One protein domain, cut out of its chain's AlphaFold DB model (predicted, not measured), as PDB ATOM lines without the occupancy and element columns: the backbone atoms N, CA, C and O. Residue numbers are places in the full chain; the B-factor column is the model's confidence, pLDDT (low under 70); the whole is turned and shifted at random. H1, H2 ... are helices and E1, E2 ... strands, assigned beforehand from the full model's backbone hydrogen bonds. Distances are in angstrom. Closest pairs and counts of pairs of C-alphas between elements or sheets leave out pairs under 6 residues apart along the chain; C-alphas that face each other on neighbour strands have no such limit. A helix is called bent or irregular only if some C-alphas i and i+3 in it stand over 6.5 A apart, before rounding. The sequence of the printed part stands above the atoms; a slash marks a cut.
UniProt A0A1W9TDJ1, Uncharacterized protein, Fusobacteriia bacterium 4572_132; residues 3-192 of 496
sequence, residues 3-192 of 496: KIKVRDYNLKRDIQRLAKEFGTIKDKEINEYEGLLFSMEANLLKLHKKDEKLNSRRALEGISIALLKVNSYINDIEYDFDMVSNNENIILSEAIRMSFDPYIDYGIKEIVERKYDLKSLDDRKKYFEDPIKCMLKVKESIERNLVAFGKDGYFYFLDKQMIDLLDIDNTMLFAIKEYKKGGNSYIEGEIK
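AT A GLANCE: This is residues 3 to 192 of the 496 residues of an uncharacterized protein of Fusobacteriia bacterium 4572_132 (UniProt A0A1W9TDJ1). Two helices side by side, the long H6 and H3, running opposite ways, make the core of a mostly helical body, and H1, H2, H4 and H7 pack across one or both of them. The hairpin E3 E4 packs on H2 at one side of the body, with H5 beside E3; the tiny parallel pair E1 E2 lies at the opposite side, past H3. The printed part has 190 residues with seven named helices and four named strands, in the order E1 H1 H2 H3 E2 H4 H5 H6 H7 E3 E4. It is compact, with a radius of gyration of the C-alphas of 15.8 A and spans of 41 by 40 by 33 A.

HOW THE PARTS SIT: E1, residues 3 to 5, is the parallel neighbour of E2, residues 77 to 80; N 4 and O 78, 2.8 A apart, are within hydrogen-bond range. Between them along the chain come H1, residues 8 to 22, H2, residues 27 to 50, and H3, residues 56 to 75: a strand-helix-strand unit, two parallel neighbour strands with helices between. H1 touches residues 64 to 71 of H3 at a steep tilt of 59 degrees; the closest C-alphas are those of Ile 15 and Leu 67, 7.0 A. H4, residues 87 to 97, touches residues 58 to 66 of H3, closest at the C-alphas of Gly 62 and Ser 93, 4.1 A. H6, residues 121 to 149, touches H3 at a shallow tilt of 15 degrees, opposite ways, with the C-alphas of Ile 74 and Lys 125 closest at 5.5 A. Residues 33 to 41 of H2 touch residues 130 to 138 of H6, closest at the C-alphas of Leu 37 and Cys 134, 6.0 A. Residues 153 to 157 of H7, residues 153 to 165, touch residues 141 to 147 of H6, closest at the C-alphas of Asn 145 and Tyr 154, 4.8 A. E3, residues 172 to 180, and E4, residues 183 to 191, form an antiparallel hairpin, with N 174 and O 189 2.9 A apart. The closest C-alphas of H2 and E3 are those of Ser 39 and Leu 173, 5.0 A. H5, residues 106 to 113, touches no helix; its C-alpha of Val 112 is 7.7 A from that of Ile 176 in E3. Every O i to N i+4 pair is within hydrogen-bond range in H3, H4 and H5, against 9 of 11 in H1, 15 of 20 in H2, 23 of 25 in H6 and 7 of 9 in H7.

IN THESE COORDINATES: E1 begins at C-alpha 3, (82.400, 157.444, 104.589). H2 spans 30.5 A and H3 28.4 A. H6 spans 40.1 A, from C-alpha 121 at (76.813, 167.584, 118.392). H2 is irregular, with C-alphas 32 and 35 8.2 A apart, and so is H7, with C-alphas 161 and 164 8.1 A apart; H6 is only just irregular, with C-alphas 127 and 130 6.9 A apart. H2 has a kink of 82 degrees near residue 34. E4, 25.7 A long, ends at C-alpha 191, (98.396, 182.112, 114.499).

THE WHOLE: The C-alphas farthest apart, those of Met 83 and Lys 181, are 46.9 A apart. The printed part has no cut, and no link is long. The mean pLDDT of the printed part is 87.2; residues 9 to 10, 106 to 107, 170, 179 to 184 and 191 to 192 are under 70.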
ATOM      1  N   LYS A   3      81.462 156.854 105.556       81.06
ATOM      2  CA  LYS A   3      82.400 157.444 104.589       81.06
ATOM      3  C   LYS A   3      81.702 157.764 103.265       81.06
ATOM      4  O   LYS A   3      81.013 156.908 102.707       81.06
ATOM      5  N   ILE A   4      81.851 158.990 102.770       82.94
ATOM      6  CA  ILE A   4      81.208 159.502 101.554       82.94
ATOM      7  C   ILE A   4      82.290 159.959 100.575       82.94
ATOM      8  O   ILE A   4      83.046 160.883 100.863       82.94
ATOM      9  N   LYS A   5      82.329 159.348  99.386       83.69
ATOM     10  CA  LYS A   5      83.211 159.795  98.300       83.69
ATOM     11  C   LYS A   5      82.698 161.088  97.679       83.69
ATOM     12  O   LYS A   5      81.572 161.128  97.163       83.69
ATOM     13  N   VAL A   6      83.528 162.125  97.704       81.81
ATOM     14  CA  VAL A   6      83.208 163.418  97.104       81.81
ATOM     15  C   VAL A   6      83.418 163.342  95.594       81.81
ATOM     16  O   VAL A   6      84.418 162.842  95.091       81.81
ATOM     17  N   ARG A   7      82.415 163.823  94.861       78.31
ATOM     18  CA  ARG A   7      82.455 164.082  93.418       78.31
ATOM     19  C   ARG A   7      81.825 165.452  93.195       78.31
ATOM     20  O   ARG A   7      80.926 165.810  93.961       78.31
ATOM     21  N   ASP A   8      82.195 166.160  92.133       70.12
ATOM     22  CA  ASP A   8      81.714 167.528  91.850       70.12
ATOM     23  C   ASP A   8      80.188 167.689  91.945       70.12
ATOM     24  O   ASP A   8      79.676 168.672  92.483       70.12
ATOM     25  N   TYR A   9      79.436 166.690  91.475       63.41
ATOM     26  CA  TYR A   9      77.973 166.693  91.547       63.41
ATOM     27  C   TYR A   9      77.434 166.607  92.990       63.41
ATOM     28  O   TYR A   9      76.446 167.259  93.328       63.41
ATOM     29  N   ASN A  10      78.087 165.832  93.862       69.31
ATOM     30  CA  ASN A  10      77.698 165.710  95.271       69.31
ATOM     31  C   ASN A  10      78.105 166.955  96.078       69.31
ATOM     32  O   ASN A  10      77.370 167.346  96.982       69.31
ATOM     33  N   LEU A  11      79.217 167.599  95.703       77.81
ATOM     34  CA  LEU A  11      79.765 168.795  96.348       77.81
ATOM     35  C   LEU A  11      78.742 169.942  96.383       77.81
ATOM     36  O   LEU A  11      78.410 170.461  97.447       77.81
ATOM     37  N   LYS A  12      78.166 170.289  95.222       82.38
ATOM     38  CA  LYS A  12      77.164 171.365  95.121       82.38
ATOM     39  C   LYS A  12      75.912 171.071  95.943       82.38
ATOM     40  O   LYS A  12      75.389 171.964  96.603       82.38
ATOM     41  N   ARG A  13      75.434 169.825  95.908       86.31
ATOM     42  CA  ARG A  13      74.231 169.411  96.637       86.31
ATOM     43  C   ARG A  13      74.424 169.515  98.149       86.31
ATOM     44  O   ARG A  13      73.516 169.963  98.842       86.31
ATOM     45  N   ASP A  14      75.576 169.091  98.658       87.38
ATOM     46  CA  ASP A  14      75.848 169.111 100.095       87.38
ATOM     47  C   ASP A  14      76.054 170.552 100.600       87.38
ATOM     48  O   ASP A  14      75.496 170.918 101.631       87.38
ATOM     49  N   ILE A  15      76.703 171.421  99.815       90.69
ATOM     50  CA  ILE A  15      76.795 172.861 100.121       90.69
ATOM     51  C   ILE A  15      75.412 173.533 100.111       90.69
ATOM     52  O   ILE A  15      75.099 174.323 100.998       90.69
ATOM     53  N   GLN A  16      74.539 173.195  99.155       90.50
ATOM     54  CA  GLN A  16      73.158 173.698  99.138       90.50
ATOM     55  C   GLN A  16      72.357 173.258 100.369       90.50
ATOM     56  O   GLN A  16      71.492 173.999 100.833       90.50
ATOM     57  N   ARG A  17      72.629 172.064 100.908       91.56
ATOM     58  CA  ARG A  17      72.008 171.604 102.157       91.56
ATOM     59  C   ARG A  17      72.478 172.431 103.345       91.56
ATOM     60  O   ARG A  17      71.620 172.856 104.107       91.56
ATOM     61  N   LEU A  18      73.776 172.727 103.443       94.06
ATOM     62  CA  LEU A  18      74.308 173.626 104.473       94.06
ATOM     63  C   LEU A  18      73.659 175.013 104.396       94.06
ATOM     64  O   LEU A  18      73.171 175.510 105.403       94.06
ATOM     65  N   ALA A  19      73.560 175.599 103.199       93.81
ATOM     66  CA  ALA A  19      72.892 176.889 103.013       93.81
ATOM     67  C   ALA A  19      71.401 176.850 103.397       93.81
ATOM     68  O   ALA A  19      70.858 177.832 103.893       93.81
ATOM     69  N   LYS A  20      70.727 175.712 103.190       94.94
ATOM     70  CA  LYS A  20      69.328 175.525 103.595       94.94
ATOM     71  C   LYS A  20      69.173 175.319 105.107       94.94
ATOM     72  O   LYS A  20      68.162 175.741 105.655       94.94
ATOM     73  N   GLU A  21      70.128 174.647 105.748       94.81
ATOM     74  CA  GLU A  21      70.119 174.352 107.187       94.81
ATOM     75  C   GLU A  21      70.498 175.582 108.021       94.81
ATOM     76  O   GLU A  21      69.789 175.909 108.966       94.81
ATOM     77  N   PHE A  22      71.565 176.290 107.641       94.25
ATOM     78  CA  PHE A  22      72.135 177.394 108.422       94.25
ATOM     79  C   PHE A  22      71.784 178.785 107.874       94.25
ATOM     80  O   PHE A  22      71.960 179.781 108.568       94.25
ATOM     81  N   GLY A  23      71.259 178.887 106.651       93.44
ATOM     82  CA  GLY A  23      70.971 180.168 106.000       93.44
ATOM     83  C   GLY A  23      72.205 180.833 105.380       93.44
ATOM     84  O   GLY A  23      73.283 180.247 105.291       93.44
ATOM     85  N   THR A  24      72.032 182.074 104.920       92.44
ATOM     86  CA  THR A  24      73.084 182.904 104.307       92.44
ATOM     87  C   THR A  24      73.054 184.328 104.869       92.44
ATOM     88  O   THR A  24      72.014 184.789 105.343       92.44
ATOM     89  N   ILE A  25      74.195 185.024 104.815       93.19
ATOM     90  CA  ILE A  25      74.337 186.406 105.301       93.19
ATOM     91  C   ILE A  25      73.734 187.381 104.285       93.19
ATOM     92  O   ILE A  25      74.178 187.450 103.131       93.19
ATOM     93  N   LYS A  26      72.754 188.182 104.716       89.75
ATOM     94  CA  LYS A  26      72.216 189.283 103.902       89.75
ATOM     95  C   LYS A  26      73.145 190.490 103.970       89.75
ATOM     96  O   LYS A  26      73.815 190.704 104.968       89.75
ATOM     97  N   ASP A  27      73.127 191.344 102.948       82.56
ATOM     98  CA  ASP A  27      74.071 192.474 102.870       82.56
ATOM     99  C   ASP A  27      73.977 193.438 104.065       82.56
ATOM    100  O   ASP A  27      74.986 193.944 104.540       82.56
ATOM    101  N   LYS A  28      72.777 193.621 104.625       83.62
ATOM    102  CA  LYS A  28      72.551 194.441 105.827       83.62
ATOM    103  C   LYS A  28      73.109 193.841 107.131       83.62
ATOM    104  O   LYS A  28      73.154 194.543 108.131       83.62
ATOM    105  N   GLU A  29      73.447 192.553 107.130       86.38
ATOM    106  CA  GLU A  29      73.940 191.791 108.289       86.38
ATOM    107  C   GLU A  29      75.468 191.620 108.242       86.38
ATOM    108  O   GLU A  29      76.042 191.127 109.204       86.38
ATOM    109  N   ILE A  30      76.145 192.039 107.160       86.50
ATOM    110  CA  ILE A  30      77.590 191.812 106.954       86.50
ATOM    111  C   ILE A  30      78.432 192.322 108.128       86.50
ATOM    112  O   ILE A  30      79.332 191.615 108.570       86.50
ATOM    113  N   ASN A  31      78.105 193.495 108.675       85.75
ATOM    114  CA  ASN A  31      78.861 194.098 109.778       85.75
ATOM    115  C   ASN A  31      78.848 193.236 111.052       85.75
ATOM    116  O   ASN A  31      79.751 193.334 111.872       85.75
ATOM    117  N   GLU A  32      77.848 192.366 111.236       87.75
ATOM    118  CA  GLU A  32      77.823 191.441 112.378       87.75
ATOM    119  C   GLU A  32      78.857 190.317 112.260       87.75
ATOM    120  O   GLU A  32      79.130 189.650 113.255       87.75
ATOM    121  N   TYR A  33      79.396 190.118 111.055       92.62
ATOM    122  CA  TYR A  33      80.299 189.042 110.663       92.62
ATOM    123  C   TYR A  33      81.684 189.540 110.233       92.62
ATOM    124  O   TYR A  33      82.509 188.733 109.806       92.62
ATOM    125  N   GLU A  34      81.934 190.848 110.344       90.12
ATOM    126  CA  GLU A  34      83.095 191.534 109.768       90.12
ATOM    127  C   GLU A  34      84.423 190.902 110.190       90.12
ATOM    128  O   GLU A  34      85.194 190.527 109.316       90.12
ATOM    129  N   GLY A  35      84.651 190.677 111.490       89.94
ATOM    130  CA  GLY A  35      85.908 190.092 111.977       89.94
ATOM    131  C   GLY A  35      86.195 188.709 111.382       89.94
ATOM    132  O   GLY A  35      87.288 188.445 110.891       89.94
ATOM    133  N   LEU A  36      85.186 187.832 111.327       94.50
ATOM    134  CA  LEU A  36      85.353 186.483 110.776       94.50
ATOM    135  C   LEU A  36      85.476 186.465 109.248       94.50
ATOM    136  O   LEU A  36      86.239 185.662 108.708       94.50
ATOM    137  N   LEU A  37      84.745 187.334 108.544       95.81
ATOM    138  CA  LEU A  37      84.909 187.511 107.099       95.81
ATOM    139  C   LEU A  37      86.316 188.031 106.785       95.81
ATOM    140  O   LEU A  37      87.009 187.429 105.967       95.81
ATOM    141  N   PHE A  38      86.763 189.063 107.505       94.06
ATOM    142  CA  PHE A  38      88.089 189.652 107.362       94.06
ATOM    143  C   PHE A  38      89.186 188.603 107.547       94.06
ATOM    144  O   PHE A  38      90.030 188.469 106.666       94.06
ATOM    145  N   SER A  39      89.154 187.799 108.618       94.19
ATOM    146  CA  SER A  39      90.169 186.757 108.841       94.19
ATOM    147  C   SER A  39      90.235 185.736 107.695       94.19
ATOM    148  O   SER A  39      91.326 185.415 107.224       94.19
ATOM    149  N   MET A  40      89.085 185.264 107.190       96.81
ATOM    150  CA  MET A  40      89.051 184.317 106.064       96.81
ATOM    151  C   MET A  40      89.625 184.922 104.781       96.81
ATOM    152  O   MET A  40      90.402 184.274 104.077       96.81
ATOM    153  N   GLU A  41      89.221 186.148 104.452       96.75
ATOM    154  CA  GLU A  41      89.621 186.835 103.224       96.75
ATOM    155  C   GLU A  41      91.095 187.255 103.267       96.75
ATOM    156  O   GLU A  41      91.824 187.034 102.296       96.75
ATOM    157  N   ALA A  42      91.555 187.751 104.416       94.94
ATOM    158  CA  ALA A  42      92.946 188.094 104.673       94.94
ATOM    159  C   ALA A  42      93.869 186.882 104.516       94.94
ATOM    160  O   ALA A  42      94.840 186.955 103.766       94.94
ATOM    161  N   ASN A  43      93.548 185.747 105.150       94.69
ATOM    162  CA  ASN A  43      94.373 184.535 105.064       94.69
ATOM    163  C   ASN A  43      94.487 184.020 103.624       94.69
ATOM    164  O   ASN A  43      95.569 183.638 103.175       94.69
ATOM    165  N   LEU A  44      93.384 184.055 102.870       95.69
ATOM    166  CA  LEU A  44      93.392 183.717 101.449       95.69
ATOM    167  C   LEU A  44      94.300 184.666 100.650       95.69
ATOM    168  O   LEU A  44      95.104 184.202  99.838       95.69
ATOM    169  N   LEU A  45      94.180 185.981 100.862       95.38
ATOM    170  CA  LEU A  45      94.964 186.984 100.137       95.38
ATOM    171  C   LEU A  45      96.459 186.898 100.470       95.38
ATOM    172  O   LEU A  45      97.275 186.915  99.546       95.38
ATOM    173  N   LYS A  46      96.819 186.736 101.752       92.94
ATOM    174  CA  LYS A  46      98.210 186.546 102.201       92.94
ATOM    175  C   LYS A  46      98.880 185.399 101.448       92.94
ATOM    176  O   LYS A  46      99.998 185.546 100.962       92.94
ATOM    177  N   LEU A  47      98.186 184.269 101.297       89.06
ATOM    178  CA  LEU A  47      98.715 183.119 100.567       89.06
ATOM    179  C   LEU A  47      98.819 183.357  99.063       89.06
ATOM    180  O   LEU A  47      99.852 183.049  98.474       89.06
ATOM    181  N   HIS A  48      97.793 183.939  98.442       93.88
ATOM    182  CA  HIS A  48      97.837 184.257  97.015       93.88
ATOM    183  C   HIS A  48      98.999 185.193  96.659       93.88
ATOM    184  O   HIS A  48      99.646 185.016  95.631       93.88
ATOM    185  N   LYS A  49      99.302 186.166  97.527       89.94
ATOM    186  CA  LYS A  49     100.439 187.077  97.344       89.94
ATOM    187  C   LYS A  49     101.794 186.370  97.397       89.94
ATOM    188  O   LYS A  49     102.737 186.855  96.778       89.94
ATOM    189  N   LYS A  50     101.891 185.243  98.107       85.81
ATOM    190  CA  LYS A  50     103.106 184.416  98.169       85.81
ATOM    191  C   LYS A  50     103.207 183.427  97.011       85.81
ATOM    192  O   LYS A  50     104.311 183.141  96.560       85.81
ATOM    193  N   ASP A  51     102.077 182.915  96.527       84.50
ATOM    194  CA  ASP A  51     102.026 181.997  95.389       84.50
ATOM    195  C   ASP A  51     100.802 182.266  94.501       84.50
ATOM    196  O   ASP A  51      99.670 181.889  94.812       84.50
ATOM    197  N   GLU A  52     101.046 182.850  93.325       88.75
ATOM    198  CA  GLU A  52     100.009 183.166  92.334       88.75
ATOM    199  C   GLU A  52      99.273 181.920  91.797       88.75
ATOM    200  O   GLU A  52      98.189 182.031  91.211       88.75
ATOM    201  N   LYS A  53      99.809 180.702  91.989       88.69
ATOM    202  CA  LYS A  53      99.090 179.459  91.644       88.69
ATOM    203  C   LYS A  53      97.839 179.274  92.494       88.69
ATOM    204  O   LYS A  53      96.875 178.647  92.033       88.69
ATOM    205  N   LEU A  54      97.816 179.857  93.692       91.44
ATOM    206  CA  LEU A  54      96.682 179.880  94.606       91.44
ATOM    207  C   LEU A  54      95.637 180.898  94.133       91.44
ATOM    208  O   LEU A  54      95.405 181.925  94.756       91.44
ATOM    209  N   ASN A  55      95.028 180.635  92.980       95.44
ATOM    210  CA  ASN A  55      94.112 181.551  92.294       95.44
ATOM    211  C   ASN A  55      92.635 181.355  92.686       95.44
ATOM    212  O   ASN A  55      92.271 180.436  93.420       95.44
ATOM    213  N   SER A  56      91.745 182.219  92.186       97.44
ATOM    214  CA  SER A  56      90.325 182.249  92.577       97.44
ATOM    215  C   SER A  56      89.584 180.949  92.256       97.44
ATOM    216  O   SER A  56      88.658 180.570  92.973       97.44
ATOM    217  N   ARG A  57      90.006 180.218  91.215       95.62
ATOM    218  CA  ARG A  57      89.459 178.885  90.927       95.62
ATOM    219  C   ARG A  57      89.844 177.881  92.015       95.62
ATOM    220  O   ARG A  57      88.981 177.124  92.455       95.62
ATOM    221  N   ARG A  58      91.102 177.886  92.468       96.31
ATOM    222  CA  ARG A  58      91.555 177.024  93.575       96.31
ATOM    223  C   ARG A  58      90.920 177.435  94.901       96.31
ATOM    224  O   ARG A  58      90.538 176.558  95.665       96.31
ATOM    225  N   ALA A  59      90.690 178.730  95.126       97.19
ATOM    226  CA  ALA A  59      89.973 179.219  96.306       97.19
ATOM    227  C   ALA A  59      88.517 178.729  96.340       97.19
ATOM    228  O   ALA A  59      88.034 178.308  97.389       97.19
ATOM    229  N   LEU A  60      87.831 178.703  95.189       96.62
ATOM    230  CA  LEU A  60      86.467 178.174  95.081       96.62
ATOM    231  C   LEU A  60      86.385 176.675  95.420       96.62
ATOM    232  O   LEU A  60      85.444 176.215  96.073       96.62
ATOM    233  N   GLU A  61      87.373 175.903  94.975       94.06
ATOM    234  CA  GLU A  61      87.504 174.491  95.338       94.06
ATOM    235  C   GLU A  61      87.831 174.341  96.833       94.06
ATOM    236  O   GLU A  61      87.168 173.578  97.536       94.06
ATOM    237  N   GLY A  62      88.787 175.124  97.340       95.19
ATOM    238  CA  GLY A  62      89.243 175.083  98.728       95.19
ATOM    239  C   GLY A  62      88.146 175.430  99.730       95.19
ATOM    240  O   GLY A  62      87.945 174.696 100.695       95.19
ATOM    241  N   ILE A  63      87.344 176.469  99.476       97.44
ATOM    242  CA  ILE A  63      86.215 176.809 100.354       97.44
ATOM    243  C   ILE A  63      85.123 175.737 100.345       97.44
ATOM    244  O   ILE A  63      84.467 175.492 101.357       97.44
ATOM    245  N   SER A  64      84.956 175.041  99.218       95.06
ATOM    246  CA  SER A  64      84.029 173.915  99.126       95.06
ATOM    247  C   SER A  64      84.513 172.724  99.959       95.06
ATOM    248  O   SER A  64      83.709 172.085 100.639       95.06
ATOM    249  N   ILE A  65      85.823 172.450  99.957       93.62
ATOM    250  CA  ILE A  65      86.443 171.448 100.835       93.62
ATOM    251  C   ILE A  65      86.299 171.868 102.303       93.62
ATOM    252  O   ILE A  65      85.894 171.045 103.122       93.62
ATOM    253  N   ALA A  66      86.550 173.138 102.635       95.81
ATOM    254  CA  ALA A  66      86.414 173.664 103.993       95.81
ATOM    255  C   ALA A  66      84.989 173.483 104.543       95.81
ATOM    256  O   ALA A  66      84.817 172.939 105.635       95.81
ATOM    257  N   LEU A  67      83.968 173.833 103.752       96.69
ATOM    258  CA  LEU A  67      82.558 173.618 104.094       96.69
ATOM    259  C   LEU A  67      82.246 172.143 104.371       96.69
ATOM    260  O   LEU A  67      81.554 171.834 105.339       96.69
ATOM    261  N   LEU A  68      82.764 171.219 103.555       93.69
ATOM    262  CA  LEU A  68      82.546 169.787 103.775       93.69
ATOM    263  C   LEU A  68      83.335 169.229 104.963       93.69
ATOM    264  O   LEU A  68      82.826 168.345 105.652       93.69
ATOM    265  N   LYS A  69      84.536 169.746 105.248       92.50
ATOM    266  CA  LYS A  69      85.270 169.406 106.475       92.50
ATOM    267  C   LYS A  69      84.484 169.850 107.709       92.50
ATOM    268  O   LYS A  69      84.272 169.039 108.601       92.50
ATOM    269  N   VAL A  70      83.933 171.061 107.721       94.44
ATOM    270  CA  VAL A  70      83.049 171.492 108.818       94.44
ATOM    271  C   VAL A  70      81.796 170.620 108.895       94.44
ATOM    272  O   VAL A  70      81.440 170.146 109.972       94.44
ATOM    273  N   ASN A  71      81.178 170.313 107.749       93.31
ATOM    274  CA  ASN A  71      80.029 169.413 107.680       93.31
ATOM    275  C   ASN A  71      80.322 168.022 108.269       93.31
ATOM    276  O   ASN A  71      79.437 167.390 108.843       93.31
ATOM    277  N   SER A  72      81.566 167.552 108.138       90.44
ATOM    278  CA  SER A  72      82.027 166.290 108.721       90.44
ATOM    279  C   SER A  72      81.900 166.287 110.248       90.44
ATOM    280  O   SER A  72      81.392 165.320 110.817       90.44
ATOM    281  N   TYR A  73      82.243 167.406 110.896       90.88
ATOM    282  CA  TYR A  73      82.193 167.570 112.351       90.88
ATOM    283  C   TYR A  73      80.762 167.658 112.872       90.88
ATOM    284  O   TYR A  73      80.426 167.047 113.882       90.88
ATOM    285  N   ILE A  74      79.900 168.404 112.184       93.38
ATOM    286  CA  ILE A  74      78.534 168.678 112.655       93.38
ATOM    287  C   ILE A  74      77.514 167.589 112.298       93.38
ATOM    288  O   ILE A  74      76.350 167.702 112.677       93.38
ATOM    289  N   ASN A  75      77.922 166.555 111.558       87.62
ATOM    290  CA  ASN A  75      77.060 165.432 111.175       87.62
ATOM    291  C   ASN A  75      77.700 164.050 111.406       87.62
ATOM    292  O   ASN A  75      77.106 163.045 111.013       87.62
ATOM    293  N   ASP A  76      78.890 163.979 112.015       84.50
ATOM    294  CA  ASP A  76      79.641 162.737 112.269       84.50
ATOM    295  C   ASP A  76      79.769 161.839 111.018       84.50
ATOM    296  O   ASP A  76      79.605 160.608 111.037       84.50
ATOM    297  N   ILE A  77      80.068 162.479 109.887       86.69
ATOM    298  CA  ILE A  77      80.322 161.841 108.589       86.69
ATOM    299  C   ILE A  77      81.773 162.054 108.182       86.69
ATOM    300  O   ILE A  77      82.384 163.038 108.564       86.69
ATOM    301  N   GLU A  78      82.338 161.143 107.395       84.62
ATOM    302  CA  GLU A  78      83.697 161.280 106.863       84.62
ATOM    303  C   GLU A  78      83.623 161.498 105.352       84.62
ATOM    304  O   GLU A  78      82.978 160.722 104.642       84.62
ATOM    305  N   TYR A  79      84.285 162.537 104.853       84.31
ATOM    306  CA  TYR A  79      84.396 162.806 103.423       84.31
ATOM    307  C   TYR A  79      85.752 162.346 102.887       84.31
ATOM    308  O   TYR A  79      86.790 162.598 103.490       84.31
ATOM    309  N   ASP A  80      85.723 161.677 101.739       82.56
ATOM    310  CA  ASP A  80      86.901 161.286 100.963       82.56
ATOM    311  C   ASP A  80      87.071 162.269  99.794       82.56
ATOM    312  O   ASP A  80      86.192 162.356  98.925       82.56
ATOM    313  N   PHE A  81      88.170 163.027  99.821       84.12
ATOM    314  CA  PHE A  81      88.467 164.123  98.895       84.12
ATOM    315  C   PHE A  81      89.442 163.739  97.775       84.12
ATOM    316  O   PHE A  81      89.692 164.587  96.923       84.12
ATOM    317  N   ASP A  82      89.928 162.493  97.710       80.31
ATOM    318  CA  ASP A  82      91.034 162.077  96.826       80.31
ATOM    319  C   ASP A  82      90.822 162.443  95.344       80.31
ATOM    320  O   ASP A  82      91.770 162.682  94.601       80.31
ATOM    321  N   MET A  83      89.564 162.493  94.892       82.06
ATOM    322  CA  MET A  83      89.210 162.813  93.503       82.06
ATOM    323  C   MET A  83      89.157 164.314  93.186       82.06
ATOM    324  O   MET A  83      89.087 164.673  92.013       82.06
ATOM    325  N   VAL A  84      89.113 165.179  94.202       81.88
ATOM    326  CA  VAL A  84      88.900 166.630  94.051       81.88
ATOM    327  C   VAL A  84      89.992 167.471  94.716       81.88
ATOM    328  O   VAL A  84      90.100 168.662  94.428       81.88
ATOM    329  N   SER A  85      90.810 166.881  95.590       82.62
ATOM    330  CA  SER A  85      91.920 167.561  96.253       82.62
ATOM    331  C   SER A  85      93.138 167.707  95.341       82.62
ATOM    332  O   SER A  85      93.539 166.763  94.662       82.62
ATOM    333  N   ASN A  86      93.763 168.878  95.386       81.12
ATOM    334  CA  ASN A  86      95.115 169.151  94.903       81.12
ATOM    335  C   ASN A  86      95.837 170.014  95.945       81.12
ATOM    336  O   ASN A  86      95.217 170.494  96.893       81.12
ATOM    337  N   ASN A  87      97.142 170.210  95.778       72.62
ATOM    338  CA  ASN A  87      97.938 170.955  96.750       72.62
ATOM    339  C   ASN A  87      97.374 172.365  96.972       72.62
ATOM    340  O   ASN A  87      97.183 172.775  98.113       72.62
ATOM    341  N   GLU A  88      97.022 173.069  95.896       84.75
ATOM    342  CA  GLU A  88      96.560 174.453  95.957       84.75
ATOM    343  C   GLU A  88      95.225 174.602  96.702       84.75
ATOM    344  O   GLU A  88      95.058 175.502  97.525       84.75
ATOM    345  N   ASN A  89      94.249 173.729  96.439       86.44
ATOM    346  CA  ASN A  89      92.933 173.829  97.070       86.44
ATOM    347  C   ASN A  89      92.910 173.293  98.508       86.44
ATOM    348  O   ASN A  89      92.097 173.763  99.306       86.44
ATOM    349  N   ILE A  90      93.815 172.377  98.866       82.25
ATOM    350  CA  ILE A  90      93.998 171.930 100.251       82.25
ATOM    351  C   ILE A  90      94.600 173.052 101.090       82.25
ATOM    352  O   ILE A  90      94.025 173.389 102.123       82.25
ATOM    353  N   ILE A  91      95.657 173.691 100.584       80.88
ATOM    354  CA  ILE A  91      96.261 174.893 101.166       80.88
ATOM    355  C   ILE A  91      95.183 175.956 101.437       80.88
ATOM    356  O   ILE A  91      94.976 176.383 102.573       80.88
ATOM    357  N   LEU A  92      94.407 176.337 100.420       91.25
ATOM    358  CA  LEU A  92      93.388 177.380 100.583       91.25
ATOM    359  C   LEU A  92      92.237 176.945 101.502       91.25
ATOM    360  O   LEU A  92      91.692 177.764 102.243       91.25
ATOM    361  N   SER A  93      91.874 175.658 101.502       93.31
ATOM    362  CA  SER A  93      90.885 175.114 102.440       93.31
ATOM    363  C   SER A  93      91.333 175.255 103.892       93.31
ATOM    364  O   SER A  93      90.486 175.436 104.769       93.31
ATOM    365  N   GLU A  94      92.620 175.091 104.165       85.44
ATOM    366  CA  GLU A  94      93.160 175.160 105.517       85.44
ATOM    367  C   GLU A  94      93.302 176.598 105.983       85.44
ATOM    368  O   GLU A  94      92.864 176.889 107.088       85.44
ATOM    369  N   ALA A  95      93.761 177.503 105.121       89.38
ATOM    370  CA  ALA A  95      93.832 178.935 105.412       89.38
ATOM    371  C   ALA A  95      92.479 179.526 105.838       89.38
ATOM    372  O   ALA A  95      92.381 180.269 106.813       89.38
ATOM    373  N   ILE A  96      91.399 179.133 105.150       95.56
ATOM    374  CA  ILE A  96      90.033 179.522 105.530       95.56
ATOM    375  C   ILE A  96      89.705 178.999 106.928       95.56
ATOM    376  O   ILE A  96      89.215 179.746 107.774       95.56
ATOM    377  N   ARG A  97      89.982 177.716 107.178       94.38
ATOM    378  CA  ARG A  97      89.675 177.053 108.449       94.38
ATOM    379  C   ARG A  97      90.543 177.563 109.602       94.38
ATOM    380  O   ARG A  97      90.037 177.622 110.710       94.38
ATOM    381  N   MET A  98      91.772 178.021 109.371       89.31
ATOM    382  CA  MET A  98      92.602 178.685 110.392       89.31
ATOM    383  C   MET A  98      91.941 179.933 110.979       89.31
ATOM    384  O   MET A  98      92.287 180.346 112.073       89.31
ATOM    385  N   SER A  99      90.934 180.486 110.305       94.06
ATOM    386  CA  SER A  99      90.204 181.649 110.806       94.06
ATOM    387  C   SER A  99      89.263 181.333 111.977       94.06
ATOM    388  O   SER A  99      88.803 182.257 112.646       94.06
ATOM    389  N   PHE A 100      88.913 180.056 112.197       94.12
ATOM    390  CA  PHE A 100      87.891 179.671 113.182       94.12
ATOM    391  C   PHE A 100      87.913 178.210 113.653       94.12
ATOM    392  O   PHE A 100      87.151 177.858 114.545       94.12
ATOM    393  N   ASP A 101      88.646 177.294 113.034       91.69
ATOM    394  CA  ASP A 101      88.434 175.862 113.246       91.69
ATOM    395  C   ASP A 101      89.223 175.348 114.469       91.69
ATOM    396  O   ASP A 101      90.452 175.254 114.398       91.69
ATOM    397  N   PRO A 102      88.549 174.944 115.569       85.31
ATOM    398  CA  PRO A 102      89.204 174.430 116.773       85.31
ATOM    399  C   PRO A 102      89.894 173.075 116.562       85.31
ATOM    400  O   PRO A 102      90.568 172.577 117.458       85.31
ATOM    401  N   TYR A 103      89.717 172.435 115.404       82.75
ATOM    402  CA  TYR A 103      90.427 171.208 115.043       82.75
ATOM    403  C   TYR A 103      91.665 171.464 114.173       82.75
ATOM    404  O   TYR A 103      92.328 170.502 113.784       82.75
ATOM    405  N   ILE A 104      91.958 172.724 113.829       76.06
ATOM    406  CA  ILE A 104      93.224 173.113 113.191       76.06
ATOM    407  C   ILE A 104      94.205 173.679 114.213       76.06
ATOM    408  O   ILE A 104      95.378 173.313 114.174       76.06
ATOM    409  N   ASP A 105      93.737 174.559 115.096       75.06
ATOM    410  CA  ASP A 105      94.601 175.300 116.013       75.06
ATOM    411  C   ASP A 105      94.171 175.144 117.478       75.06
ATOM    412  O   ASP A 105      92.982 175.205 117.811       75.06
ATOM    413  N   TYR A 106      95.157 174.945 118.361       64.75
ATOM    414  CA  TYR A 106      94.922 174.735 119.790       64.75
ATOM    415  C   TYR A 106      94.498 176.021 120.507       64.75
ATOM    416  O   TYR A 106      93.636 175.965 121.384       64.75
ATOM    417  N   GLY A 107      95.046 177.176 120.121       68.69
ATOM    418  CA  GLY A 107      94.636 178.468 120.671       68.69
ATOM    419  C   GLY A 107      93.159 178.739 120.390       68.69
ATOM    420  O   GLY A 107      92.402 179.096 121.296       68.69
ATOM    421  N   ILE A 108      92.709 178.449 119.166       79.31
ATOM    422  CA  ILE A 108      91.284 178.479 118.820       79.31
ATOM    423  C   ILE A 108      90.498 177.474 119.667       79.31
ATOM    424  O   ILE A 108      89.479 177.843 120.255       79.31
ATOM    425  N   LYS A 109      90.957 176.219 119.758       80.94
ATOM    426  CA  LYS A 109      90.283 175.172 120.541       80.94
ATOM    427  C   LYS A 109      90.039 175.605 121.980       80.94
ATOM    428  O   LYS A 109      88.909 175.509 122.452       80.94
ATOM    429  N   GLU A 110      91.059 176.138 122.642       74.75
ATOM    430  CA  GLU A 110      90.969 176.584 124.028       74.75
ATOM    431  C   GLU A 110      89.928 177.702 124.196       74.75
ATOM    432  O   GLU A 110      89.119 177.673 125.125       74.75
ATOM    433  N   ILE A 111      89.895 178.674 123.277       78.50
ATOM    434  CA  ILE A 111      88.913 179.767 123.309       78.50
ATOM    435  C   ILE A 111      87.489 179.224 123.131       78.50
ATOM    436  O   ILE A 111      86.564 179.669 123.820       78.50
ATOM    437  N   VAL A 112      87.303 178.266 122.223       83.75
ATOM    438  CA  VAL A 112      85.996 177.682 121.900       83.75
ATOM    439  C   VAL A 112      85.483 176.786 123.031       83.75
ATOM    440  O   VAL A 112      84.320 176.912 123.427       83.75
ATOM    441  N   GLU A 113      86.341 175.944 123.611       87.06
ATOM    442  CA  GLU A 113      85.991 175.018 124.702       87.06
ATOM    443  C   GLU A 113      85.627 175.734 126.013       87.06
ATOM    444  O   GLU A 113      84.956 175.159 126.870       87.06
ATOM    445  N   ARG A 114      85.953 177.028 126.157       86.69
ATOM    446  CA  ARG A 114      85.436 177.863 127.259       86.69
ATOM    447  C   ARG A 114      83.915 178.049 127.209       86.69
ATOM    448  O   ARG A 114      83.328 178.441 128.219       86.69
ATOM    449  N   LYS A 115      83.279 177.848 126.049       85.25
ATOM    450  CA  LYS A 115      81.847 178.133 125.825       85.25
ATOM    451  C   LYS A 115      81.055 176.959 125.258       85.25
ATOM    452  O   LYS A 115      79.854 176.893 125.506       85.25
ATOM    453  N   TYR A 116      81.695 176.071 124.506       91.12
ATOM    454  CA  TYR A 116      81.035 174.982 123.794       91.12
ATOM    455  C   TYR A 116      81.662 173.644 124.174       91.12
ATOM    456  O   TYR A 116      82.885 173.512 124.156       91.12
ATOM    457  N   ASP A 117      80.844 172.628 124.455       91.06
ATOM    458  CA  ASP A 117      81.353 171.260 124.541       91.06
ATOM    459  C   ASP A 117      81.527 170.694 123.126       91.06
ATOM    460  O   ASP A 117      80.572 170.242 122.494       91.06
ATOM    461  N   LEU A 118      82.762 170.680 122.619       89.69
ATOM    462  CA  LEU A 118      83.067 170.168 121.280       89.69
ATOM    463  C   LEU A 118      82.771 168.669 121.103       89.69
ATOM    464  O   LEU A 118      82.743 168.183 119.967       89.69
ATOM    465  N   LYS A 119      82.493 167.919 122.178       88.94
ATOM    466  CA  LYS A 119      82.008 166.530 122.095       88.94
ATOM    467  C   LYS A 119      80.503 166.461 121.828       88.94
ATOM    468  O   LYS A 119      80.047 165.489 121.221       88.94
ATOM    469  N   SER A 120      79.752 167.500 122.183       93.06
ATOM    470  CA  SER A 120      78.318 167.622 121.924       93.06
ATOM    471  C   SER A 120      78.037 168.054 120.482       93.06
ATOM    472  O   SER A 120      78.514 169.086 120.012       93.06
ATOM    473  N   LEU A 121      77.220 167.272 119.768       91.56
ATOM    474  CA  LEU A 121      76.813 167.584 118.392       91.56
ATOM    475  C   LEU A 121      76.070 168.926 118.305       91.56
ATOM    476  O   LEU A 121      76.298 169.698 117.375       91.56
ATOM    477  N   ASP A 122      75.211 169.212 119.285       94.00
ATOM    478  CA  ASP A 122      74.425 170.447 119.327       94.00
ATOM    479  C   ASP A 122      75.321 171.673 119.502       94.00
ATOM    480  O   ASP A 122      75.109 172.693 118.847       94.00
ATOM    481  N   ASP A 123      76.347 171.576 120.347       94.31
ATOM    482  CA  ASP A 123      77.272 172.686 120.562       94.31
ATOM    483  C   ASP A 123      78.218 172.872 119.373       94.31
ATOM    484  O   ASP A 123      78.447 174.014 118.975       94.31
ATOM    485  N   ARG A 124      78.658 171.788 118.711       95.12
ATOM    486  CA  ARG A 124      79.357 171.898 117.418       95.12
ATOM    487  C   ARG A 124      78.496 172.623 116.385       95.12
ATOM    488  O   ARG A 124      78.985 173.528 115.716       95.12
ATOM    489  N   LYS A 125      77.213 172.266 116.260       95.88
ATOM    490  CA  LYS A 125      76.294 172.922 115.315       95.88
ATOM    491  C   LYS A 125      76.115 174.409 115.611       95.88
ATOM    492  O   LYS A 125      76.206 175.206 114.683       95.88
ATOM    493  N   LYS A 126      75.905 174.783 116.877       94.81
ATOM    494  CA  LYS A 126      75.795 176.196 117.285       94.81
ATOM    495  C   LYS A 126      77.074 176.970 116.987       94.81
ATOM    496  O   LYS A 126      77.009 178.078 116.472       94.81
ATOM    497  N   TYR A 127      78.226 176.384 117.305       95.62
ATOM    498  CA  TYR A 127      79.514 177.025 117.082       95.62
ATOM    499  C   TYR A 127      79.779 177.274 115.592       95.62
ATOM    500  O   TYR A 127      80.107 178.390 115.194       95.62
ATOM    501  N   PHE A 128      79.601 176.246 114.759       96.81
ATOM    502  CA  PHE A 128      79.915 176.321 113.333       96.81
ATOM    503  C   PHE A 128      78.853 177.039 112.486       96.81
ATOM    504  O   PHE A 128      79.111 177.275 111.308       96.81
ATOM    505  N   GLU A 129      77.704 177.438 113.041       95.94
ATOM    506  CA  GLU A 129      76.668 178.184 112.308       95.94
ATOM    507  C   GLU A 129      77.224 179.459 111.654       95.94
ATOM    508  O   GLU A 129      77.069 179.660 110.447       95.94
ATOM    509  N   ASP A 130      77.906 180.300 112.432       95.12
ATOM    510  CA  ASP A 130      78.460 181.562 111.940       95.12
ATOM    511  C   ASP A 130      79.623 181.336 110.944       95.12
ATOM    512  O   ASP A 130      79.573 181.900 109.847       95.12
ATOM    513  N   PRO A 131      80.609 180.450 111.210       97.06
ATOM    514  CA  PRO A 131      81.605 180.056 110.213       97.06
ATOM    515  C   PRO A 131      81.033 179.515 108.899       97.06
ATOM    516  O   PRO A 131      81.529 179.866 107.828       97.06
ATOM    517  N   ILE A 132      79.978 178.692 108.942       98.00
ATOM    518  CA  ILE A 132      79.322 178.173 107.732       98.00
ATOM    519  C   ILE A 132      78.728 179.322 106.917       98.00
ATOM    520  O   ILE A 132      78.958 179.398 105.708       98.00
ATOM    521  N   LYS A 133      78.003 180.238 107.566       97.12
ATOM    522  CA  LYS A 133      77.417 181.418 106.918       97.12
ATOM    523  C   LYS A 133      78.482 182.310 106.272       97.12
ATOM    524  O   LYS A 133      78.307 182.709 105.118       97.12
ATOM    525  N   CYS A 134      79.591 182.570 106.968       97.69
ATOM    526  CA  CYS A 134      80.715 183.341 106.427       97.69
ATOM    527  C   CYS A 134      81.346 182.650 105.217       97.69
ATOM    528  O   CYS A 134      81.495 183.274 104.168       97.69
ATOM    529  N   MET A 135      81.632 181.347 105.303       98.19
ATOM    530  CA  MET A 135      82.192 180.600 104.173       98.19
ATOM    531  C   MET A 135      81.258 180.595 102.955       98.19
ATOM    532  O   MET A 135      81.718 180.709 101.821       98.19
ATOM    533  N   LEU A 136      79.940 180.499 103.156       97.62
ATOM    534  CA  LEU A 136      78.972 180.613 102.060       97.62
ATOM    535  C   LEU A 136      79.019 182.004 101.408       97.62
ATOM    536  O   LEU A 136      79.006 182.092 100.180       97.62
ATOM    537  N   LYS A 137      79.141 183.076 102.201       97.12
ATOM    538  CA  LYS A 137      79.253 184.455 101.695       97.12
ATOM    539  C   LYS A 137      80.550 184.688 100.917       97.12
ATOM    540  O   LYS A 137      80.509 185.220  99.808       97.12
ATOM    541  N   VAL A 138      81.680 184.230 101.455       97.38
ATOM    542  CA  VAL A 138      82.987 184.269 100.779       97.38
ATOM    543  C   VAL A 138      82.922 183.477  99.473       97.38
ATOM    544  O   VAL A 138      83.333 183.969  98.425       97.38
ATOM    545  N   LYS A 139      82.312 182.285  99.482       97.50
ATOM    546  CA  LYS A 139      82.124 181.469  98.276       97.50
ATOM    547  C   LYS A 139      81.330 182.214  97.196       97.50
ATOM    548  O   LYS A 139      81.737 182.196  96.035       97.50
ATOM    549  N   GLU A 140      80.224 182.871  97.553       95.69
ATOM    550  CA  GLU A 140      79.442 183.697  96.618       95.69
ATOM    551  C   GLU A 140      80.271 184.853  96.034       95.69
ATOM    552  O   GLU A 140      80.136 185.186  94.852       95.69
ATOM    553  N   SER A 141      81.135 185.466  96.847       95.75
ATOM    554  CA  SER A 141      82.046 186.528  96.409       95.75
ATOM    555  C   SER A 141      83.114 186.002  95.441       95.75
ATOM    556  O   SER A 141      83.340 186.608  94.388       95.75
ATOM    557  N   ILE A 142      83.699 184.831  95.726       97.56
ATOM    558  CA  ILE A 142      84.644 184.151  94.830       97.56
ATOM    559  C   ILE A 142      83.983 183.852  93.484       97.56
ATOM    560  O   ILE A 142      84.541 184.197  92.446       97.56
ATOM    561  N   GLU A 143      82.789 183.249  93.475       96.62
ATOM    562  CA  GLU A 143      82.075 182.907  92.235       96.62
ATOM    563  C   GLU A 143      81.788 184.148  91.383       96.62
ATOM    564  O   GLU A 143      82.034 184.145  90.175       96.62
ATOM    565  N   ARG A 144      81.319 185.228  92.015       96.50
ATOM    566  CA  ARG A 144      81.014 186.493  91.337       96.50
ATOM    567  C   ARG A 144      82.251 187.103  90.686       96.50
ATOM    568  O   ARG A 144      82.207 187.475  89.514       96.50
ATOM    569  N   ASN A 145      83.351 187.190  91.429       96.81
ATOM    570  CA  ASN A 145      84.578 187.812  90.946       96.81
ATOM    571  C   ASN A 145      85.341 186.924  89.953       96.81
ATOM    572  O   ASN A 145      85.936 187.443  89.013       96.81
ATOM    573  N   LEU A 146      85.265 185.596  90.090       94.25
ATOM    574  CA  LEU A 146      85.806 184.644  89.115       94.25
ATOM    575  C   LEU A 146      85.118 184.793  87.748       94.25
ATOM    576  O   LEU A 146      85.785 184.760  86.716       94.25
ATOM    577  N   VAL A 147      83.794 184.990  87.733       94.56
ATOM    578  CA  VAL A 147      83.036 185.250  86.496       94.56
ATOM    579  C   VAL A 147      83.383 186.617  85.904       94.56
ATOM    580  O   VAL A 147      83.533 186.728  84.690       94.56
ATOM    581  N   ALA A 148      83.513 187.649  86.740       92.00
ATOM    582  CA  ALA A 148      83.728 189.020  86.279       92.00
ATOM    583  C   ALA A 148      85.165 189.299  85.799       92.00
ATOM    584  O   ALA A 148      85.353 190.012  84.816       92.00
ATOM    585  N   PHE A 149      86.170 188.752  86.485       92.19
ATOM    586  CA  PHE A 149      87.575 189.149  86.322       92.19
ATOM    587  C   PHE A 149      88.519 187.966  86.042       92.19
ATOM    588  O   PHE A 149      89.734 188.135  85.970       92.19
ATOM    589  N   GLY A 150      87.979 186.763  85.834       93.25
ATOM    590  CA  GLY A 150      88.756 185.591  85.442       93.25
ATOM    591  C   GLY A 150      89.527 184.953  86.598       93.25
ATOM    592  O   GLY A 150      89.133 185.048  87.759       93.25
ATOM    593  N   LYS A 151      90.612 184.239  86.264       92.88
ATOM    594  CA  LYS A 151      91.272 183.264  87.157       92.88
ATOM    595  C   LYS A 151      91.700 183.819  88.524       92.88
ATOM    596  O   LYS A 151      91.602 183.070  89.489       92.88
ATOM    597  N   ASP A 152      92.091 185.091  88.603       93.56
ATOM    598  CA  ASP A 152      92.553 185.772  89.829       93.56
ATOM    599  C   ASP A 152      91.561 186.838  90.308       93.56
ATOM    600  O   ASP A 152      91.859 187.663  91.169       93.56
ATOM    601  N   GLY A 153      90.357 186.838  89.736       95.12
ATOM    602  CA  GLY A 153      89.398 187.914  89.892       95.12
ATOM    603  C   GLY A 153      89.011 188.222  91.330       95.12
ATOM    604  O   GLY A 153      88.837 189.384  91.692       95.12
ATOM    605  N   TYR A 154      88.898 187.187  92.160       97.50
ATOM    606  CA  TYR A 154      88.595 187.348  93.576       97.50
ATOM    607  C   TYR A 154      89.737 188.018  94.337       97.50
ATOM    608  O   TYR A 154      89.500 188.917  95.136       97.50
ATOM    609  N   PHE A 155      90.977 187.633  94.045       96.38
ATOM    610  CA  PHE A 155      92.138 188.206  94.714       96.38
ATOM    611  C   PHE A 155      92.402 189.637  94.270       96.38
ATOM    612  O   PHE A 155      92.723 190.468  95.107       96.38
ATOM    613  N   TYR A 156      92.153 189.963  93.000       93.94
ATOM    614  CA  TYR A 156      92.154 191.351  92.534       93.94
ATOM    615  C   TYR A 156      91.132 192.222  93.278       93.94
ATOM    616  O   TYR A 156      91.403 193.382  93.592       93.94
ATOM    617  N   PHE A 157      89.947 191.672  93.549       94.88
ATOM    618  CA  PHE A 157      88.920 192.349  94.334       94.88
ATOM    619  C   PHE A 157      89.367 192.566  95.787       94.88
ATOM    620  O   PHE A 157      89.280 193.696  96.263       94.88
ATOM    621  N   LEU A 158      89.887 191.529  96.456       93.88
ATOM    622  CA  LEU A 158      90.363 191.629  97.841       93.88
ATOM    623  C   LEU A 158      91.542 192.592  97.988       93.88
ATOM    624  O   LEU A 158      91.553 193.412  98.901       93.88
ATOM    625  N   ASP A 159      92.500 192.541  97.065       90.69
ATOM    626  CA  ASP A 159      93.681 193.406  97.085       90.69
ATOM    627  C   ASP A 159      93.280 194.886  97.100       90.69
ATOM    628  O   ASP A 159      93.776 195.677  97.892       90.69
ATOM    629  N   LYS A 160      92.268 195.263  96.312       89.44
ATOM    630  CA  LYS A 160      91.739 196.634  96.315       89.44
ATOM    631  C   LYS A 160      91.031 197.047  97.601       89.44
ATOM    632  O   LYS A 160      90.851 198.243  97.810       89.44
ATOM    633  N   GLN A 161      90.555 196.092  98.392       86.75
ATOM    634  CA  GLN A 161      89.829 196.370  99.627       86.75
ATOM    635  C   GLN A 161      90.733 196.364 100.859       86.75
ATOM    636  O   GLN A 161      90.441 197.087 101.806       86.75
ATOM    637  N   MET A 162      91.798 195.558 100.855       86.31
ATOM    638  CA  MET A 162      92.519 195.198 102.080       86.31
ATOM    639  C   MET A 162      94.032 195.445 102.031       86.31
ATOM    640  O   MET A 162      94.678 195.243 103.054       86.31
ATOM    641  N   ILE A 163      94.623 195.863 100.900       73.94
ATOM    642  CA  ILE A 163      96.095 195.956 100.773       73.94
ATOM    643  C   ILE A 163      96.744 196.878 101.815       73.94
ATOM    644  O   ILE A 163      97.809 196.553 102.324       73.94
ATOM    645  N   ASP A 164      96.084 197.973 102.194       75.94
ATOM    646  CA  ASP A 164      96.605 198.919 103.193       75.94
ATOM    647  C   ASP A 164      96.378 198.456 104.648       75.94
ATOM    648  O   ASP A 164      96.781 199.138 105.588       75.94
ATOM    649  N   LEU A 165      95.698 197.319 104.842       75.31
ATOM    650  CA  LEU A 165      95.295 196.789 106.149       75.31
ATOM    651  C   LEU A 165      96.022 195.490 106.523       75.31
ATOM    652  O   LEU A 165      95.771 194.953 107.600       75.31
ATOM    653  N   LEU A 166      96.866 194.948 105.637       79.75
ATOM    654  CA  LEU A 166      97.446 193.615 105.790       79.75
ATOM    655  C   LEU A 166      98.967 193.624 105.652       79.75
ATOM    656  O   LEU A 166      99.502 193.917 104.585       79.75
ATOM    657  N   ASP A 167      99.644 193.159 106.699       78.25
ATOM    658  CA  ASP A 167     101.042 192.755 106.612       78.25
ATOM    659  C   ASP A 167     101.140 191.380 105.931       78.25
ATOM    660  O   ASP A 167     100.505 190.403 106.341       78.25
ATOM    661  N   ILE A 168     101.926 191.297 104.851       77.62
ATOM    662  CA  ILE A 168     102.192 190.040 104.133       77.62
ATOM    663  C   ILE A 168     103.328 189.300 104.843       77.62
ATOM    664  O   ILE A 168     104.472 189.278 104.395       77.62
ATOM    665  N   ASP A 169     102.996 188.705 105.980       76.12
ATOM    666  CA  ASP A 169     103.883 187.922 106.836       76.12
ATOM    667  C   ASP A 169     103.440 186.444 106.890       76.12
ATOM    668  O   ASP A 169     102.551 186.006 106.150       76.12
ATOM    669  N   ASN A 170     104.080 185.630 107.735       67.06
ATOM    670  CA  ASN A 170     103.718 184.222 107.950       67.06
ATOM    671  C   ASN A 170     102.622 184.023 109.014       67.06
ATOM    672  O   ASN A 170     102.417 182.895 109.459       67.06
ATOM    673  N   THR A 171     101.902 185.075 109.420       78.44
ATOM    674  CA  THR A 171     100.835 184.954 110.422       78.44
ATOM    675  C   THR A 171      99.469 184.779 109.767       78.44
ATOM    676  O   THR A 171      99.133 185.442 108.781       78.44
ATOM    677  N   MET A 172      98.656 183.881 110.317       84.62
ATOM    678  CA  MET A 172      97.261 183.694 109.912       84.62
ATOM    679  C   MET A 172      96.340 184.319 110.950       84.62
ATOM    680  O   MET A 172      96.569 184.196 112.144       84.62
ATOM    681  N   LEU A 173      95.286 184.987 110.511       89.38
ATOM    682  CA  LEU A 173      94.330 185.652 111.388       89.38
ATOM    683  C   LEU A 173      93.206 184.695 111.784       89.38
ATOM    684  O   LEU A 173      92.753 183.899 110.959       89.38
ATOM    685  N   PHE A 174      92.702 184.825 113.010       90.50
ATOM    686  CA  PHE A 174      91.478 184.164 113.456       90.50
ATOM    687  C   PHE A 174      90.529 185.132 114.158       90.50
ATOM    688  O   PHE A 174      90.960 186.132 114.733       90.50
ATOM    689  N   ALA A 175      89.234 184.805 114.147       90.44
ATOM    690  CA  ALA A 175      88.211 185.578 114.840       90.44
ATOM    691  C   ALA A 175      87.102 184.674 115.397       90.44
ATOM    692  O   ALA A 175      86.357 184.033 114.654       90.44
ATOM    693  N   ILE A 176      86.940 184.658 116.723       87.38
ATOM    694  CA  ILE A 176      85.900 183.888 117.417       87.38
ATOM    695  C   ILE A 176      84.852 184.824 118.006       87.38
ATOM    696  O   ILE A 176      85.158 185.692 118.821       87.38
ATOM    697  N   LYS A 177      83.587 184.634 117.625       82.81
ATOM    698  CA  LYS A 177      82.493 185.490 118.090       82.81
ATOM    699  C   LYS A 177      82.281 185.369 119.600       82.81
ATOM    700  O   LYS A 177      82.134 184.284 120.164       82.81
ATOM    701  N   GLU A 178      82.185 186.517 120.253       79.00
ATOM    702  CA  GLU A 178      81.903 186.682 121.665       79.00
ATOM    703  C   GLU A 178      80.680 187.584 121.882       79.00
ATOM    704  O   GLU A 178      80.654 188.760 121.516       79.00
ATOM    705  N   TYR A 179      79.659 187.031 122.538       65.12
ATOM    706  CA  TYR A 179      78.475 187.781 122.945       65.12
ATOM    707  C   TYR A 179      78.777 188.612 124.199       65.12
ATOM    708  O   TYR A 179      78.943 188.058 125.288       65.12
ATOM    709  N   LYS A 180      78.820 189.943 124.057       58.22
ATOM    710  CA  LYS A 180      78.915 190.887 125.184       58.22
ATOM    711  C   LYS A 180      77.600 191.634 125.375       58.22
ATOM    712  O   LYS A 180      76.798 191.805 124.458       58.22
ATOM    713  N   LYS A 181      77.374 192.114 126.601       41.97
ATOM    714  CA  LYS A 181      76.238 192.983 126.938       41.97
ATOM    715  C   LYS A 181      76.435 194.330 126.216       41.97
ATOM    716  O   LYS A 181      77.130 195.197 126.727       41.97
ATOM    717  N   GLY A 182      75.885 194.463 125.007       52.34
ATOM    718  CA  GLY A 182      76.058 195.643 124.145       52.34
ATOM    719  C   GLY A 182      76.181 195.357 122.642       52.34
ATOM    720  O   GLY A 182      76.128 196.302 121.865       52.34
ATOM    721  N   GLY A 183      76.308 194.092 122.225       57.69
ATOM    722  CA  GLY A 183      76.392 193.703 120.811       57.69
ATOM    723  C   GLY A 183      77.276 192.474 120.586       57.69
ATOM    724  O   GLY A 183      77.817 191.899 121.534       57.69
ATOM    725  N   ASN A 184      77.419 192.074 119.321       62.75
ATOM    726  CA  ASN A 184      78.398 191.066 118.918       62.75
ATOM    727  C   ASN A 184      79.804 191.688 118.973       62.75
ATOM    728  O   ASN A 184      80.005 192.805 118.504       62.75
ATOM    729  N   SER A 185      80.764 190.973 119.553       72.44
ATOM    730  CA  SER A 185      82.193 191.306 119.510       72.44
ATOM    731  C   SER A 185      82.979 190.081 119.049       72.44
ATOM    732  O   SER A 185      82.446 188.976 119.107       72.44
ATOM    733  N   TYR A 186      84.221 190.249 118.604       75.88
ATOM    734  CA  TYR A 186      85.103 189.140 118.241       75.88
ATOM    735  C   TYR A 186      86.320 189.101 119.168       75.88
ATOM    736  O   TYR A 186      86.810 190.138 119.613       75.88
ATOM    737  N   ILE A 187      86.765 187.890 119.493       75.69
ATOM    738  CA  ILE A 187      88.117 187.628 119.982       75.69
ATOM    739  C   ILE A 187      88.951 187.386 118.733       75.69
ATOM    740  O   ILE A 187      88.772 186.365 118.069       75.69
ATOM    741  N   GLU A 188      89.805 188.344 118.413       81.12
ATOM    742  CA  GLU A 188      90.695 188.305 117.258       81.12
ATOM    743  C   GLU A 188      92.115 187.982 117.716       81.12
ATOM    744  O   GLU A 188      92.512 188.327 118.835       81.12
ATOM    745  N   GLY A 189      92.878 187.313 116.861       77.19
ATOM    746  CA  GLY A 189      94.279 187.032 117.125       77.19
ATOM    747  C   GLY A 189      95.005 186.478 115.910       77.19
ATOM    748  O   GLY A 189      94.439 186.333 114.825       77.19
ATOM    749  N   GLU A 190      96.278 186.168 116.124       75.75
ATOM    750  CA  GLU A 190      97.195 185.684 115.102       75.75
ATOM    751  C   GLU A 190      97.695 184.284 115.464       75.75
ATOM    752  O   GLU A 190      98.085 184.018 116.601       75.75
ATOM    753  N   ILE A 191      97.714 183.398 114.477       57.22
ATOM    754  CA  ILE A 191      98.396 182.112 114.499       57.22
ATOM    755  C   ILE A 191      99.734 182.335 113.804       57.22
ATOM    756  O   ILE A 191      99.793 182.532 112.588       57.22
ATOM    757  N   LYS A 192     100.813 182.328 114.587       58.22
ATOM    758  CA  LYS A 192     102.176 182.297 114.051       58.22
ATOM    759  C   LYS A 192     102.505 180.873 113.619       58.22
ATOM    760  O   LYS A 192     102.059 179.915 114.249       58.22
TER     761      LYS A 192